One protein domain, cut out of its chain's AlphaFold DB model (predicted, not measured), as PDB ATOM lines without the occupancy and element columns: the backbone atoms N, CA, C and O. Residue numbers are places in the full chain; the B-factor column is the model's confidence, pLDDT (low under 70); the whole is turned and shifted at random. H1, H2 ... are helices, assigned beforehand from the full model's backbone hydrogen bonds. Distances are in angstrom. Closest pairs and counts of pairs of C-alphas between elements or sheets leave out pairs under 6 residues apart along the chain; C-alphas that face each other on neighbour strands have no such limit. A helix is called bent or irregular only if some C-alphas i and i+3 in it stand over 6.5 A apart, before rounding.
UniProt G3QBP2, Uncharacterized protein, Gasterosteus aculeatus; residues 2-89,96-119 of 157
ATOM      1  N   VAL A   2     126.129  31.813  47.263       83.44
ATOM      2  CA  VAL A   2     125.420  32.969  47.863       83.44
ATOM      3  C   VAL A   2     126.044  34.327  47.498       83.44
ATOM      4  O   VAL A   2     125.315  35.243  47.127       83.44
ATOM      5  N   GLU A   3     127.378  34.458  47.515       85.62
ATOM      6  CA  GLU A   3     128.043  35.700  47.069       85.62
ATOM      7  C   GLU A   3     127.774  36.010  45.597       85.62
ATOM      8  O   GLU A   3     127.395  37.124  45.255       85.62
ATOM      9  N   ASP A   4     127.926  35.010  44.730       85.12
ATOM     10  CA  ASP A   4     127.673  35.144  43.295       85.12
ATOM     11  C   ASP A   4     126.228  35.592  43.027       85.12
ATOM     12  O   ASP A   4     125.991  36.524  42.262       85.12
ATOM     13  N   ALA A   5     125.257  35.017  43.743       87.56
ATOM     14  CA  ALA A   5     123.869  35.452  43.661       87.56
ATOM     15  C   ALA A   5     123.680  36.911  44.121       87.56
ATOM     16  O   ALA A   5     122.974  37.671  43.454       87.56
ATOM     17  N   LYS A   6     124.349  37.348  45.197       85.88
ATOM     18  CA  LYS A   6     124.336  38.755  45.643       85.88
ATOM     19  C   LYS A   6     124.899  39.696  44.572       85.88
ATOM     20  O   LYS A   6     124.327  40.757  44.332       85.88
ATOM     21  N   PHE A   7     125.991  39.326  43.904       87.38
ATOM     22  CA  PHE A   7     126.551  40.130  42.812       87.38
ATOM     23  C   PHE A   7     125.624  40.187  41.594       87.38
ATOM     24  O   PHE A   7     125.457  41.253  41.002       87.38
ATOM     25  N   LYS A   8     124.971  39.074  41.249       87.00
ATOM     26  CA  LYS A   8     123.993  39.021  40.152       87.00
ATOM     27  C   LYS A   8     122.771  39.890  40.415       87.00
ATOM     28  O   LYS A   8     122.364  40.630  39.525       87.00
ATOM     29  N   ALA A   9     122.261  39.882  41.646       84.62
ATOM     30  CA  ALA A   9     121.198  40.790  42.069       84.62
ATOM     31  C   ALA A   9     121.592  42.261  41.860       84.62
ATOM     32  O   ALA A   9     120.839  43.018  41.257       84.62
ATOM     33  N   LYS A  10     122.811  42.649  42.259       86.69
ATOM     34  CA  LYS A  10     123.323  44.018  42.056       86.69
ATOM     35  C   LYS A  10     123.459  44.423  40.584       86.69
ATOM     36  O   LYS A  10     123.435  45.610  40.287       86.69
ATOM     37  N   ARG A  11     123.612  43.459  39.669       87.69
ATOM     38  CA  ARG A  11     123.677  43.691  38.215       87.69
ATOM     39  C   ARG A  11     122.284  43.745  37.557       87.69
ATOM     40  O   ARG A  11     122.197  43.981  36.361       87.69
ATOM     41  N   GLY A  12     121.204  43.525  38.315       83.81
ATOM     42  CA  GLY A  12     119.832  43.466  37.795       83.81
ATOM     43  C   GLY A  12     119.375  42.068  37.362       83.81
ATOM     44  O   GLY A  12     118.230  41.897  36.952       83.81
ATOM     45  N   ASN A  13     120.218  41.038  37.511       87.31
ATOM     46  CA  ASN A  13     119.873  39.645  37.194       87.31
ATOM     47  C   ASN A  13     119.127  38.982  38.366       87.31
ATOM     48  O   ASN A  13     119.585  37.997  38.955       87.31
ATOM     49  N   THR A  14     117.981  39.550  38.737       87.50
ATOM     50  CA  THR A  14     117.233  39.191  39.952       87.50
ATOM     51  C   THR A  14     116.707  37.755  39.940       87.50
ATOM     52  O   THR A  14     116.821  37.062  40.947       87.50
ATOM     53  N   GLU A  15     116.180  37.263  38.817       88.56
ATOM     54  CA  GLU A  15     115.604  35.908  38.750       88.56
ATOM     55  C   GLU A  15     116.669  34.809  38.828       88.56
ATOM     56  O   GLU A  15     116.511  33.830  39.558       88.56
ATOM     57  N   GLU A  16     117.811  35.011  38.170       89.62
ATOM     58  CA  GLU A  16     118.951  34.098  38.275       89.62
ATOM     59  C   GLU A  16     119.528  34.089  39.703       89.62
ATOM     60  O   GLU A  16     119.873  33.037  40.244       89.62
ATOM     61  N   SER A  17     119.585  35.262  40.343       88.62
ATOM     62  CA  SER A  17     119.975  35.385  41.748       88.62
ATOM     63  C   SER A  17     119.021  34.614  42.666       88.62
ATOM     64  O   SER A  17     119.470  33.778  43.453       88.62
ATOM     65  N   LYS A  18     117.702  34.809  42.519       88.31
ATOM     66  CA  LYS A  18     116.679  34.079  43.284       88.31
ATOM     67  C   LYS A  18     116.795  32.570  43.096       88.31
ATOM     68  O   LYS A  18     116.699  31.844  44.081       88.31
ATOM     69  N   ALA A  19     117.017  32.091  41.872       92.38
ATOM     70  CA  ALA A  19     117.187  30.666  41.600       92.38
ATOM     71  C   ALA A  19     118.377  30.081  42.380       92.38
ATOM     72  O   ALA A  19     118.206  29.120  43.130       92.38
ATOM     73  N   LYS A  20     119.549  30.728  42.308       91.62
ATOM     74  CA  LYS A  20     120.753  30.291  43.039       91.62
ATOM     75  C   LYS A  20     120.600  30.354  44.555       91.62
ATOM     76  O   LYS A  20     121.158  29.524  45.269       91.62
ATOM     77  N   LEU A  21     119.876  31.348  45.065       90.25
ATOM     78  CA  LEU A  21     119.617  31.445  46.498       90.25
ATOM     79  C   LEU A  21     118.633  30.367  46.962       90.25
ATOM     80  O   LEU A  21     118.870  29.769  48.006       90.25
ATOM     81  N   LYS A  22     117.571  30.076  46.195       90.00
ATOM     82  CA  LYS A  22     116.634  28.978  46.500       90.00
ATOM     83  C   LYS A  22     117.352  27.633  46.532       90.00
ATOM     84  O   LYS A  22     117.132  26.853  47.450       90.00
ATOM     85  N   GLU A  23     118.235  27.398  45.568       92.25
ATOM     86  CA  GLU A  23     119.085  26.210  45.526       92.25
ATOM     87  C   GLU A  23     119.982  26.121  46.769       92.25
ATOM     88  O   GLU A  23     120.000  25.096  47.445       92.25
ATOM     89  N   ALA A  24     120.662  27.212  47.137       89.88
ATOM     90  CA  ALA A  24     121.494  27.246  48.338       89.88
ATOM     91  C   ALA A  24     120.689  26.982  49.623       89.88
ATOM     92  O   ALA A  24     121.165  26.267  50.503       89.88
ATOM     93  N   VAL A  25     119.472  27.526  49.732       87.88
ATOM     94  CA  VAL A  25     118.577  27.254  50.864       87.88
ATOM     95  C   VAL A  25     118.179  25.785  50.893       87.88
ATOM     96  O   VAL A  25     118.315  25.175  51.943       87.88
ATOM     97  N   ALA A  26     117.754  25.207  49.768       88.81
ATOM     98  CA  ALA A  26     117.333  23.810  49.697       88.81
ATOM     99  C   ALA A  26     118.465  22.832  50.054       88.81
ATOM    100  O   ALA A  26     118.249  21.885  50.807       88.81
ATOM    101  N   LEU A  27     119.681  23.091  49.558       89.94
ATOM    102  CA  LEU A  27     120.866  22.280  49.854       89.94
ATOM    103  C   LEU A  27     121.227  22.302  51.336       89.94
ATOM    104  O   LEU A  27     121.678  21.300  51.883       89.94
ATOM    105  N   LEU A  28     121.057  23.455  51.979       85.50
ATOM    106  CA  LEU A  28     121.408  23.609  53.377       85.50
ATOM    107  C   LEU A  28     120.259  23.114  54.264       85.50
ATOM    108  O   LEU A  28     120.485  22.264  55.108       85.50
ATOM    109  N   SER A  29     119.013  23.530  54.060       83.00
ATOM    110  CA  SER A  29     117.897  23.228  54.971       83.00
ATOM    111  C   SER A  29     117.632  21.737  55.226       83.00
ATOM    112  O   SER A  29     116.981  21.409  56.211       83.00
ATOM    113  N   GLY A  30     118.115  20.836  54.363       79.75
ATOM    114  CA  GLY A  30     118.027  19.385  54.560       79.75
ATOM    115  C   GLY A  30     119.027  18.794  55.566       79.75
ATOM    116  O   GLY A  30     118.905  17.624  55.921       79.75
ATOM    117  N   CYS A  31     120.013  19.560  56.037       78.81
ATOM    118  CA  CYS A  31     121.060  19.044  56.920       78.81
ATOM    119  C   CYS A  31     120.664  19.139  58.401       78.81
ATOM    120  O   CYS A  31     120.479  20.232  58.935       78.81
ATOM    121  N   THR A  32     120.626  17.995  59.090       73.69
ATOM    122  CA  THR A  32     120.348  17.892  60.537       73.69
ATOM    123  C   THR A  32     121.498  18.379  61.416       73.69
ATOM    124  O   THR A  32     121.267  18.849  62.527       73.69
ATOM    125  N   PHE A  33     122.736  18.303  60.920       78.06
ATOM    126  CA  PHE A  33     123.917  18.825  61.599       78.06
ATOM    127  C   PHE A  33     124.689  19.733  60.647       78.06
ATOM    128  O   PHE A  33     125.128  19.304  59.580       78.06
ATOM    129  N   MET A  34     124.844  21.002  61.020       74.88
ATOM    130  CA  MET A  34     125.555  21.981  60.209       74.88
ATOM    131  C   MET A  34     126.730  22.583  60.959       74.88
ATOM    132  O   MET A  34     126.560  23.027  62.097       74.88
ATOM    133  N   PRO A  35     127.892  22.730  60.301       76.62
ATOM    134  CA  PRO A  35     128.923  23.590  60.835       76.62
ATOM    135  C   PRO A  35     128.431  25.050  60.819       76.62
ATOM    136  O   PRO A  35     127.695  25.452  59.910       76.62
ATOM    137  N   PRO A  36     128.895  25.886  61.759       72.94
ATOM    138  CA  PRO A  36     128.571  27.310  61.856       72.94
ATOM    139  C   PRO A  36     128.538  28.094  60.544       72.94
ATOM    140  O   PRO A  36     127.594  28.831  60.270       72.94
ATOM    141  N   ARG A  37     129.544  27.895  59.686       76.56
ATOM    142  CA  ARG A  37     129.637  28.554  58.376       76.56
ATOM    143  C   ARG A  37     128.414  28.280  57.499       76.56
ATOM    144  O   ARG A  37     127.938  29.183  56.810       76.56
ATOM    145  N   SER A  38     127.918  27.047  57.510       81.25
ATOM    146  CA  SER A  38     126.764  26.627  56.712       81.25
ATOM    147  C   SER A  38     125.474  27.247  57.231       81.25
ATOM    148  O   SER A  38     124.676  27.732  56.435       81.25
ATOM    149  N   ILE A  39     125.320  27.334  58.555       78.62
ATOM    150  CA  ILE A  39     124.180  27.991  59.204       78.62
ATOM    151  C   ILE A  39     124.105  29.467  58.792       78.62
ATOM    152  O   ILE A  39     123.064  29.946  58.344       78.62
ATOM    153  N   VAL A  40     125.235  30.174  58.860       77.75
ATOM    154  CA  VAL A  40     125.332  31.584  58.451       77.75
ATOM    155  C   VAL A  40     125.039  31.756  56.965       77.75
ATOM    156  O   VAL A  40     124.335  32.681  56.560       77.75
ATOM    157  N   THR A  41     125.552  30.844  56.140       84.94
ATOM    158  CA  THR A  41     125.311  30.856  54.694       84.94
ATOM    159  C   THR A  41     123.828  30.663  54.377       84.94
ATOM    160  O   THR A  41     123.295  31.389  53.540       84.94
ATOM    161  N   LEU A  42     123.152  29.742  55.073       85.44
ATOM    162  CA  LEU A  42     121.716  29.507  54.944       85.44
ATOM    163  C   LEU A  42     120.925  30.754  55.337       85.44
ATOM    164  O   LEU A  42     120.116  31.241  54.554       85.44
ATOM    165  N   ALA A  43     121.192  31.306  56.519       80.62
ATOM    166  CA  ALA A  43     120.457  32.458  57.019       80.62
ATOM    167  C   ALA A  43     120.619  33.683  56.100       80.62
ATOM    168  O   ALA A  43     119.649  34.377  55.793       80.62
ATOM    169  N   ARG A  44     121.822  33.891  55.554       81.62
ATOM    170  CA  ARG A  44     122.085  34.955  54.582       81.62
ATOM    171  C   ARG A  44     121.424  34.711  53.224       81.62
ATOM    172  O   ARG A  44     120.943  35.662  52.611       81.62
ATOM    173  N   ALA A  45     121.373  33.466  52.749       85.69
ATOM    174  CA  ALA A  45     120.659  33.127  51.521       85.69
ATOM    175  C   ALA A  45     119.150  33.383  51.657       85.69
ATOM    176  O   ALA A  45     118.541  33.995  50.779       85.69
ATOM    177  N   THR A  46     118.572  32.982  52.791       84.38
ATOM    178  CA  THR A  46     117.165  33.219  53.132       84.38
ATOM    179  C   THR A  46     116.849  34.708  53.230       84.38
ATOM    180  O   THR A  46     115.837  35.153  52.690       84.38
ATOM    181  N   PHE A  47     117.725  35.505  53.848       81.88
ATOM    182  CA  PHE A  47     117.567  36.959  53.900       81.88
ATOM    183  C   PHE A  47     117.558  37.598  52.509       81.88
ATOM    184  O   PHE A  47     116.619  38.315  52.176       81.88
ATOM    185  N   LEU A  48     118.563  37.297  51.679       84.19
ATOM    186  CA  LEU A  48     118.650  37.845  50.322       84.19
ATOM    187  C   LEU A  48     117.433  37.454  49.473       84.19
ATOM    188  O   LEU A  48     116.971  38.246  48.660       84.19
ATOM    189  N   LEU A  49     116.869  36.258  49.672       82.94
ATOM    190  CA  LEU A  49     115.615  35.868  49.021       82.94
ATOM    191  C   LEU A  49     114.428  36.722  49.450       82.94
ATOM    192  O   LEU A  49     113.594  37.048  48.607       82.94
ATOM    193  N   CYS A  50     114.336  37.052  50.738       79.62
ATOM    194  CA  CYS A  50     113.278  37.914  51.256       79.62
ATOM    195  C   CYS A  50     113.402  39.329  50.682       79.62
ATOM    196  O   CYS A  50     112.411  39.874  50.203       79.62
ATOM    197  N   ASP A  51     114.620  39.868  50.658       77.75
ATOM    198  CA  ASP A  51     114.934  41.188  50.108       77.75
ATOM    199  C   ASP A  51     114.583  41.280  48.610       77.75
ATOM    200  O   ASP A  51     113.795  42.125  48.188       77.75
ATOM    201  N   LEU A  52     115.030  40.310  47.802       81.56
ATOM    202  CA  LEU A  52     114.743  40.266  46.360       81.56
ATOM    203  C   LEU A  52     113.272  40.021  46.016       81.56
ATOM    204  O   LEU A  52     112.870  40.205  44.861       81.56
ATOM    205  N   ARG A  53     112.460  39.539  46.962       73.81
ATOM    206  CA  ARG A  53     111.025  39.349  46.731       73.81
ATOM    207  C   ARG A  53     110.277  40.680  46.744       73.81
ATOM    208  O   ARG A  53     109.150  40.695  46.266       73.81
ATOM    209  N   GLY A  54     110.849  41.753  47.303       65.31
ATOM    210  CA  GLY A  54     110.206  43.070  47.451       65.31
ATOM    211  C   GLY A  54     108.950  43.072  48.338       65.31
ATOM    212  O   GLY A  54     108.400  44.121  48.654       65.31
ATOM    213  N   VAL A  55     108.489  41.895  48.767       59.34
ATOM    214  CA  VAL A  55     107.404  41.702  49.724       59.34
ATOM    215  C   VAL A  55     108.056  41.611  51.096       59.34
ATOM    216  O   VAL A  55     108.307  40.515  51.604       59.34
ATOM    217  N   HIS A  56     108.378  42.770  51.667       59.69
ATOM    218  CA  HIS A  56     108.862  42.883  53.038       59.69
ATOM    219  C   HIS A  56     107.718  42.526  53.995       59.69
ATOM    220  O   HIS A  56     107.007  43.389  54.501       59.69
ATOM    221  N   SER A  57     107.497  41.237  54.253       61.75
ATOM    222  CA  SER A  57     106.724  40.855  55.429       61.75
ATOM    223  C   SER A  57     107.600  41.152  56.642       61.75
ATOM    224  O   SER A  57     108.436  40.321  57.007       61.75
ATOM    225  N   ILE A  58     107.425  42.344  57.220       65.06
ATOM    226  CA  ILE A  58     108.128  42.841  58.416       65.06
ATOM    227  C   ILE A  58     108.311  41.732  59.477       65.06
ATOM    228  O   ILE A  58     109.448  41.521  59.898       65.06
ATOM    229  N   PRO A  59     107.294  40.899  59.803       66.94
ATOM    230  CA  PRO A  59     107.454  39.832  60.795       66.94
ATOM    231  C   PRO A  59     108.471  38.748  60.404       66.94
ATOM    232  O   PRO A  59     109.194  38.235  61.253       66.94
ATOM    233  N   LEU A  60     108.550  38.382  59.120       67.62
ATOM    234  CA  LEU A  60     109.507  37.379  58.634       67.62
ATOM    235  C   LEU A  60     110.937  37.918  58.683       67.62
ATOM    236  O   LEU A  60     111.871  37.180  58.997       67.62
ATOM    237  N   LEU A  61     111.101  39.204  58.371       66.81
ATOM    238  CA  LEU A  61     112.396  39.868  58.391       66.81
ATOM    239  C   LEU A  61     112.912  39.991  59.831       66.81
ATOM    240  O   LEU A  61     114.036  39.576  60.105       66.81
ATOM    241  N   GLU A  62     112.055  40.418  60.762       65.81
ATOM    242  CA  GLU A  62     112.348  40.449  62.201       65.81
ATOM    243  C   GLU A  62     112.651  39.059  62.777       65.81
ATOM    244  O   GLU A  62     113.582  38.899  63.568       65.81
ATOM    245  N   LEU A  63     111.892  38.029  62.389       67.38
ATOM    246  CA  LEU A  63     112.149  36.650  62.818       67.38
ATOM    247  C   LEU A  63     113.506  36.153  62.317       67.38
ATOM    248  O   LEU A  63     114.267  35.563  63.086       67.38
ATOM    249  N   THR A  64     113.832  36.423  61.052       69.00
ATOM    250  CA  THR A  64     115.127  36.045  60.469       69.00
ATOM    251  C   THR A  64     116.265  36.788  61.171       69.00
ATOM    252  O   THR A  64     117.287  36.184  61.495       69.00
ATOM    253  N   GLN A  65     116.065  38.065  61.500       67.81
ATOM    254  CA  GLN A  65     117.022  38.870  62.251       67.81
ATOM    255  C   GLN A  65     117.238  38.345  63.678       67.81
ATOM    256  O   GLN A  65     118.377  38.180  64.115       67.81
ATOM    257  N   LYS A  66     116.162  38.031  64.411       68.69
ATOM    258  CA  LYS A  66     116.244  37.435  65.755       68.69
ATOM    259  C   LYS A  66     116.964  36.089  65.722       68.69
ATOM    260  O   LYS A  66     117.762  35.803  66.614       68.69
ATOM    261  N   LEU A  67     116.720  35.276  64.696       71.19
ATOM    262  CA  LEU A  67     117.399  33.994  64.516       71.19
ATOM    263  C   LEU A  67     118.903  34.178  64.258       71.19
ATOM    264  O   LEU A  67     119.710  33.519  64.913       71.19
ATOM    265  N   LEU A  68     119.280  35.110  63.376       70.81
ATOM    266  CA  LEU A  68     120.679  35.468  63.104       70.81
ATOM    267  C   LEU A  68     121.390  35.959  64.377       70.81
ATOM    268  O   LEU A  68     122.467  35.460  64.703       70.81
ATOM    269  N   LYS A  69     120.760  36.859  65.149       66.88
ATOM    270  CA  LYS A  69     121.276  37.353  66.442       66.88
ATOM    271  C   LYS A  69     121.484  36.218  67.452       66.88
ATOM    272  O   LYS A  69     122.514  36.161  68.115       66.88
ATOM    273  N   LYS A  70     120.555  35.258  67.542       65.94
ATOM    274  CA  LYS A  70     120.727  34.077  68.409       65.94
ATOM    275  C   LYS A  70     121.886  33.186  67.960       65.94
ATOM    276  O   LYS A  70     122.603  32.658  68.803       65.94
ATOM    277  N   GLN A  71     122.091  33.034  66.655       68.06
ATOM    278  CA  GLN A  71     123.209  32.258  66.117       68.06
ATOM    279  C   GLN A  71     124.560  32.945  66.379       68.06
ATOM    280  O   GLN A  71     125.506  32.259  66.751       68.06
ATOM    281  N   LEU A  72     124.644  34.279  66.290       63.00
ATOM    282  CA  LEU A  72     125.816  35.068  66.715       63.00
ATOM    283  C   LEU A  72     126.212  34.780  68.174       63.00
ATOM    284  O   LEU A  72     127.390  34.547  68.448       63.00
ATOM    285  N   CYS A  73     125.234  34.722  69.088       61.62
ATOM    286  CA  CYS A  73     125.489  34.383  70.491       61.62
ATOM    287  C   CYS A  73     126.092  32.978  70.653       61.62
ATOM    288  O   CYS A  73     127.018  32.787  71.437       61.62
ATOM    289  N   VAL A  74     125.608  31.991  69.889       61.72
ATOM    290  CA  VAL A  74     126.121  30.607  69.929       61.72
ATOM    291  C   VAL A  74     127.546  30.505  69.365       61.72
ATOM    292  O   VAL A  74     128.326  29.668  69.812       61.72
ATOM    293  N   LEU A  75     127.916  31.374  68.418       62.09
ATOM    294  CA  LEU A  75     129.249  31.421  67.797       62.09
ATOM    295  C   LEU A  75     130.276  32.247  68.575       62.09
ATOM    296  O   LEU A  75     131.399  32.461  68.108       62.09
ATOM    297  N   GLY A  76     129.912  32.681  69.777       55.34
ATOM    298  CA  GLY A  76     130.836  33.352  70.660       55.34
ATOM    299  C   GLY A  76     131.028  34.828  70.348       55.34
ATOM    300  O   GLY A  76     132.148  35.322  70.375       55.34
ATOM    301  N   GLN A  77     129.960  35.553  70.026       52.09
ATOM    302  CA  GLN A  77     129.930  36.985  70.302       52.09
ATOM    303  C   GLN A  77     128.962  37.278  71.440       52.09
ATOM    304  O   GLN A  77     127.804  36.868  71.416       52.09
ATOM    305  N   SER A  78     129.456  38.026  72.426       50.94
ATOM    306  CA  SER A  78     128.637  38.650  73.456       50.94
ATOM    307  C   SER A  78     127.819  39.766  72.818       50.94
ATOM    308  O   SER A  78     128.361  40.834  72.553       50.94
ATOM    309  N   TRP A  79     126.522  39.558  72.623       45.84
ATOM    310  CA  TRP A  79     125.580  40.672  72.535       45.84
ATOM    311  C   TRP A  79     124.695  40.656  73.776       45.84
ATOM    312  O   TRP A  79     124.377  39.584  74.294       45.84
ATOM    313  N   VAL A  80     124.319  41.839  74.265       47.84
ATOM    314  CA  VAL A  80     123.346  41.974  75.354       47.84
ATOM    315  C   VAL A  80     122.022  41.418  74.843       47.84
ATOM    316  O   VAL A  80     121.330  42.053  74.048       47.84
ATOM    317  N   LEU A  81     121.697  40.190  75.242       46.09
ATOM    318  CA  LEU A  81     120.340  39.689  75.115       46.09
ATOM    319  C   LEU A  81     119.467  40.588  75.999       46.09
ATOM    320  O   LEU A  81     119.897  40.949  77.092       46.09
ATOM    321  N   ASP A  82     118.266  40.924  75.535       45.09
ATOM    322  CA  ASP A  82     117.278  41.819  76.178       45.09
ATOM    323  C   ASP A  82     116.965  41.474  77.660       45.09
ATOM    324  O   ASP A  82     116.353  42.243  78.385       45.09
ATOM    325  N   ASP A  83     117.449  40.322  78.127       47.00
ATOM    326  CA  ASP A  83     117.354  39.789  79.487       47.00
ATOM    327  C   ASP A  83     118.620  40.054  80.347       47.00
ATOM    328  O   ASP A  83     118.910  39.347  81.310       47.00
ATOM    329  N   GLY A  84     119.465  41.019  79.957       45.38
ATOM    330  CA  GLY A  84     120.645  41.462  80.723       45.38
ATOM    331  C   GLY A  84     121.806  40.459  80.818       45.38
ATOM    332  O   GLY A  84     122.804  40.726  81.487       45.38
ATOM    333  N   LYS A  85     121.715  39.304  80.149       41.97
ATOM    334  CA  LYS A  85     122.716  38.231  80.226       41.97
ATOM    335  C   LYS A  85     123.735  38.350  79.090       41.97
ATOM    336  O   LYS A  85     123.413  38.094  77.931       41.97
ATOM    337  N   THR A  86     124.968  38.733  79.418       45.62
ATOM    338  CA  THR A  86     126.097  38.788  78.475       45.62
ATOM    339  C   THR A  86     126.865  37.466  78.465       45.62
ATOM    340  O   THR A  86     127.152  36.883  79.511       45.62
ATOM    341  N   PHE A  87     127.204  36.970  77.272       47.12
ATOM    342  CA  PHE A  87     128.019  35.767  77.089       47.12
ATOM    343  C   PHE A  87     129.376  36.154  76.496       47.12
ATOM    344  O   PHE A  87     129.533  36.228  75.280       47.12
ATOM    345  N   SER A  88     130.367  36.418  77.347       45.75
ATOM    346  CA  SER A  88     131.731  36.745  76.918       45.75
ATOM    347  C   SER A  88     132.486  35.493  76.481       45.75
ATOM    348  O   SER A  88     132.732  34.603  77.293       45.75
ATOM    349  N   THR A  89     132.941  35.433  75.230       50.88
ATOM    350  CA  THR A  89     133.959  34.450  74.838       50.88
ATOM    351  C   THR A  89     135.343  35.042  75.009       50.88
ATOM    352  O   THR A  89     135.809  35.836  74.192       50.88
ATOM    353  N   TYR A  96     135.504  31.672  64.335       59.59
ATOM    354  CA  TYR A  96     134.243  32.173  63.826       59.59
ATOM    355  C   TYR A  96     134.221  33.684  63.568       59.59
ATOM    356  O   TYR A  96     133.269  34.154  62.950       59.59
ATOM    357  N   LEU A  97     135.267  34.439  63.934       62.03
ATOM    358  CA  LEU A  97     135.365  35.898  63.758       62.03
ATOM    359  C   LEU A  97     135.004  36.385  62.336       62.03
ATOM    360  O   LEU A  97     134.249  37.355  62.223       62.03
ATOM    361  N   PRO A  98     135.423  35.713  61.241       64.06
ATOM    362  CA  PRO A  98     135.007  36.102  59.893       64.06
ATOM    363  C   PRO A  98     133.496  35.962  59.653       64.06
ATOM    364  O   PRO A  98     132.916  36.746  58.905       64.06
ATOM    365  N   TYR A  99     132.841  34.981  60.284       61.78
ATOM    366  CA  TYR A  99     131.390  34.801  60.179       61.78
ATOM    367  C   TYR A  99     130.632  35.786  61.059       61.78
ATOM    368  O   TYR A  99     129.557  36.213  60.663       61.78
ATOM    369  N   LEU A 100     131.198  36.174  62.204       63.47
ATOM    370  CA  LEU A 100     130.611  37.171  63.100       63.47
ATOM    371  C   LEU A 100     130.496  38.533  62.401       63.47
ATOM    372  O   LEU A 100     129.413  39.101  62.370       63.47
ATOM    373  N   ASN A 101     131.556  38.998  61.729       65.94
ATOM    374  CA  ASN A 101     131.514  40.234  60.933       65.94
ATOM    375  C   ASN A 101     130.485  40.153  59.785       65.94
ATOM    376  O   ASN A 101     129.755  41.095  59.493       65.94
ATOM    377  N   LEU A 102     130.390  38.991  59.136       65.00
ATOM    378  CA  LEU A 102     129.431  38.768  58.055       65.00
ATOM    379  C   LEU A 102     127.972  38.791  58.539       65.00
ATOM    380  O   LEU A 102     127.087  39.320  57.860       65.00
ATOM    381  N   LEU A 103     127.728  38.189  59.700       66.44
ATOM    382  CA  LEU A 103     126.446  38.163  60.396       66.44
ATOM    383  C   LEU A 103     126.040  39.561  60.874       66.44
ATOM    384  O   LEU A 103     124.888  39.951  60.691       66.44
ATOM    385  N   ASP A 104     126.984  40.318  61.427       67.75
ATOM    386  CA  ASP A 104     126.779  41.693  61.879       67.75
ATOM    387  C   ASP A 104     126.384  42.606  60.711       67.75
ATOM    388  O   ASP A 104     125.317  43.215  60.730       67.75
ATOM    389  N   GLN A 105     127.132  42.570  59.602       71.75
ATOM    390  CA  GLN A 105     126.772  43.308  58.386       71.75
ATOM    391  C   GLN A 105     125.380  42.940  57.860       71.75
ATOM    392  O   GLN A 105     124.633  43.808  57.419       71.75
ATOM    393  N   THR A 106     125.018  41.656  57.907       67.81
ATOM    394  CA  THR A 106     123.686  41.201  57.475       67.81
ATOM    395  C   THR A 106     122.595  41.731  58.410       67.81
ATOM    396  O   THR A 106     121.529  42.130  57.948       67.81
ATOM    397  N   THR A 107     122.879  41.793  59.710       69.06
ATOM    398  CA  THR A 107     121.967  42.321  60.731       69.06
ATOM    399  C   THR A 107     121.751  43.823  60.560       69.06
ATOM    400  O   THR A 107     120.607  44.264  60.531       69.06
ATOM    401  N   VAL A 108     122.819  44.594  60.342       73.38
ATOM    402  CA  VAL A 108     122.737  46.041  60.083       73.38
ATOM    403  C   VAL A 108     121.945  46.337  58.805       73.38
ATOM    404  O   VAL A 108     121.135  47.260  58.776       73.38
ATOM    405  N   GLN A 109     122.125  45.539  57.747       72.50
ATOM    406  CA  GLN A 109     121.330  45.684  56.521       72.50
ATOM    407  C   GLN A 109     119.839  45.402  56.756       72.50
ATOM    408  O   GLN A 109     118.995  46.088  56.185       72.50
ATOM    409  N   MET A 110     119.501  44.429  57.606       68.38
ATOM    410  CA  MET A 110     118.112  44.180  58.004       68.38
ATOM    411  C   MET A 110     117.518  45.343  58.793       68.38
ATOM    412  O   MET A 110     116.394  45.739  58.500       68.38
ATOM    413  N   ASP A 111     118.266  45.896  59.753       69.88
ATOM    414  CA  ASP A 111     117.826  47.045  60.552       69.88
ATOM    415  C   ASP A 111     117.502  48.245  59.654       69.88
ATOM    416  O   ASP A 111     116.448  48.852  59.799       69.88
ATOM    417  N   GLN A 112     118.335  48.522  58.647       74.44
ATOM    418  CA  GLN A 112     118.079  49.590  57.673       74.44
ATOM    419  C   GLN A 112     116.786  49.373  56.875       74.44
ATOM    420  O   GLN A 112     116.035  50.321  56.650       74.44
ATOM    421  N   ILE A 113     116.510  48.138  56.449       69.44
ATOM    422  CA  ILE A 113     115.293  47.804  55.693       69.44
ATOM    423  C   ILE A 113     114.052  47.911  56.591       69.44
ATOM    424  O   ILE A 113     113.029  48.439  56.158       69.44
ATOM    425  N   LEU A 114     114.137  47.444  57.839       67.00
ATOM    426  CA  LEU A 114     113.053  47.537  58.820       67.00
ATOM    427  C   LEU A 114     112.741  48.993  59.188       67.00
ATOM    428  O   LEU A 114     111.575  49.386  59.164       67.00
ATOM    429  N   ASP A 115     113.768  49.802  59.447       65.69
ATOM    430  CA  ASP A 115     113.631  51.218  59.804       65.69
ATOM    431  C   ASP A 115     113.034  52.034  58.641       65.69
ATOM    432  O   ASP A 115     112.120  52.842  58.811       65.69
ATOM    433  N   CYS A 116     113.443  51.725  57.404       60.09
ATOM    434  CA  CYS A 116     112.852  52.313  56.201       60.09
ATOM    435  C   CYS A 116     111.395  51.875  55.970       60.09
ATOM    436  O   CYS A 116     110.601  52.657  55.450       60.09
ATOM    437  N   SER A 117     111.015  50.656  56.366       54.66
ATOM    438  CA  SER A 117     109.647  50.147  56.209       54.66
ATOM    439  C   SER A 117     108.672  50.672  57.276       54.66
ATOM    440  O   SER A 117     107.461  50.614  57.059       54.66
ATOM    441  N   GLY A 118     109.176  51.208  58.397       47.88
ATOM    442  CA  GLY A 118     108.392  51.950  59.395       47.88
ATOM    443  C   GLY A 118     108.009  53.362  58.939       47.88
ATOM    444  O   GLY A 118     107.030  53.937  59.416       47.88
ATOM    445  N   ARG A 119     108.724  53.909  57.950       45.53
ATOM    446  CA  ARG A 119     108.377  55.170  57.296       45.53
ATOM    447  C   ARG A 119     107.454  54.880  56.117       45.53
ATOM    448  O   ARG A 119     107.871  54.865  54.962       45.53
TER     449      ARG A 119
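AT A GLANCE: This is residues 2 to 89 and 96 to 119 of the 157 residues of an uncharacterized protein of Gasterosteus aculeatus (UniProt G3QBP2). Five helices run nearly side by side, alternately one way and the opposite way, with H3 in the middle, the pair H1 and H2 on one side of it and the pair H4 and H5 on the other. A long stretch with no named element, residues 75 to 89, loops away beyond the last residue of H4, and the final turns of H5 reach past the part of it that meets H3. The printed part has 112 residues with five named helices, H1, H2, H3, H4 and H5 in chain order, and no named strand; the class is all helix. The whole is compact, with a radius of gyration of the C-alphas of 14.5 A, and its C-alphas span 42 by 38 by 22 A along their three main axes.

IN THESE COORDINATES: The printed part begins with H1, residues 2 to 10, whose C-alpha 2 is at (125.420, 32.969, 47.863). H2 follows at residues 14 to 29 and is 21.9 A long from first to last C-alpha. H3, residues 36 to 52, measures 24.5 A, and its C-alpha 36 is at (128.571, 27.310, 61.856). H4, residues 58 to 74, measures 24.6 A. Residues 75 to 89 then have no named element. After the cut comes H5, residues 97 to 118, the longest helix with 22 residues and 31.7 A; its C-alpha 118 is at (108.392, 51.950, 59.395). No helix is bent or irregular.

HOW THE PARTS SIT: H3 is the hub and touches the four other helices; its centre is the nearest to the mean of the C-alphas, at 4.3 A. H3 and H2 touch, with the C-alphas of Leu 21 and Ala 45 closest at 5.4 A; they form a helical hairpin and run opposite ways at a shallow tilt of 34 degrees, only just short of steep. H1 touches H3 too, the closest C-alphas being those of Val 2 and Ala 45, 6.0 A apart, and the two run the same way at a shallow tilt of 21 degrees. H1 and H2 are a helical hairpin as well: they touch with the C-alphas of Ala 5 and Ser 17 closest, at 4.3 A, and run opposite ways at a shallow tilt of 19 degrees. H3, H4 and H5 form an up and down bundle, each helix running against the one before it in the chain. H3 and H4 are a helical hairpin at a shallow tilt of 16 degrees, and their closest C-alphas, those of Ala 43 and Leu 68, are 6.8 A apart. H4 and H5 touch, with the C-alphas of Gln 65 and Thr 107 closest at 6.2 A, and run opposite ways at a shallow tilt of 22 degrees. H5 touches H3 with residues 99 to 106 alone, and H3 touches H5 with residues 37 to 44 alone; the closest C-alphas are those of Arg 37 and Tyr 99, 6.7 A apart. H1 and H2 are each apart from both H4 and H5. In H1, H2, H3, H4 and H5 every O i to N i+4 pair is within hydrogen-bond range.

THE WHOLE: The two C-alphas farthest apart are those of Asn 13 and Gly 84, at 43.6 A. Residues 90 to 95 are cut out, and C-alphas 89 and 96 are 11.2 A apart across the cut, which falls in the link from H4 to H5. Of the links that are printed whole, H1 to H2 and H3 to H4 are tight and H2 to H3 is short. The C-alphas of residues 75 to 89 lie 14 to 24 A from the mean of the C-alphas. The mean pLDDT of the printed part is 71.7, and 54 residues are under 70, among them residues 54 to 66, 69 to 89 and 96 to 104. The mean is 67 in H4 and 66 in H5, against 89 in H2.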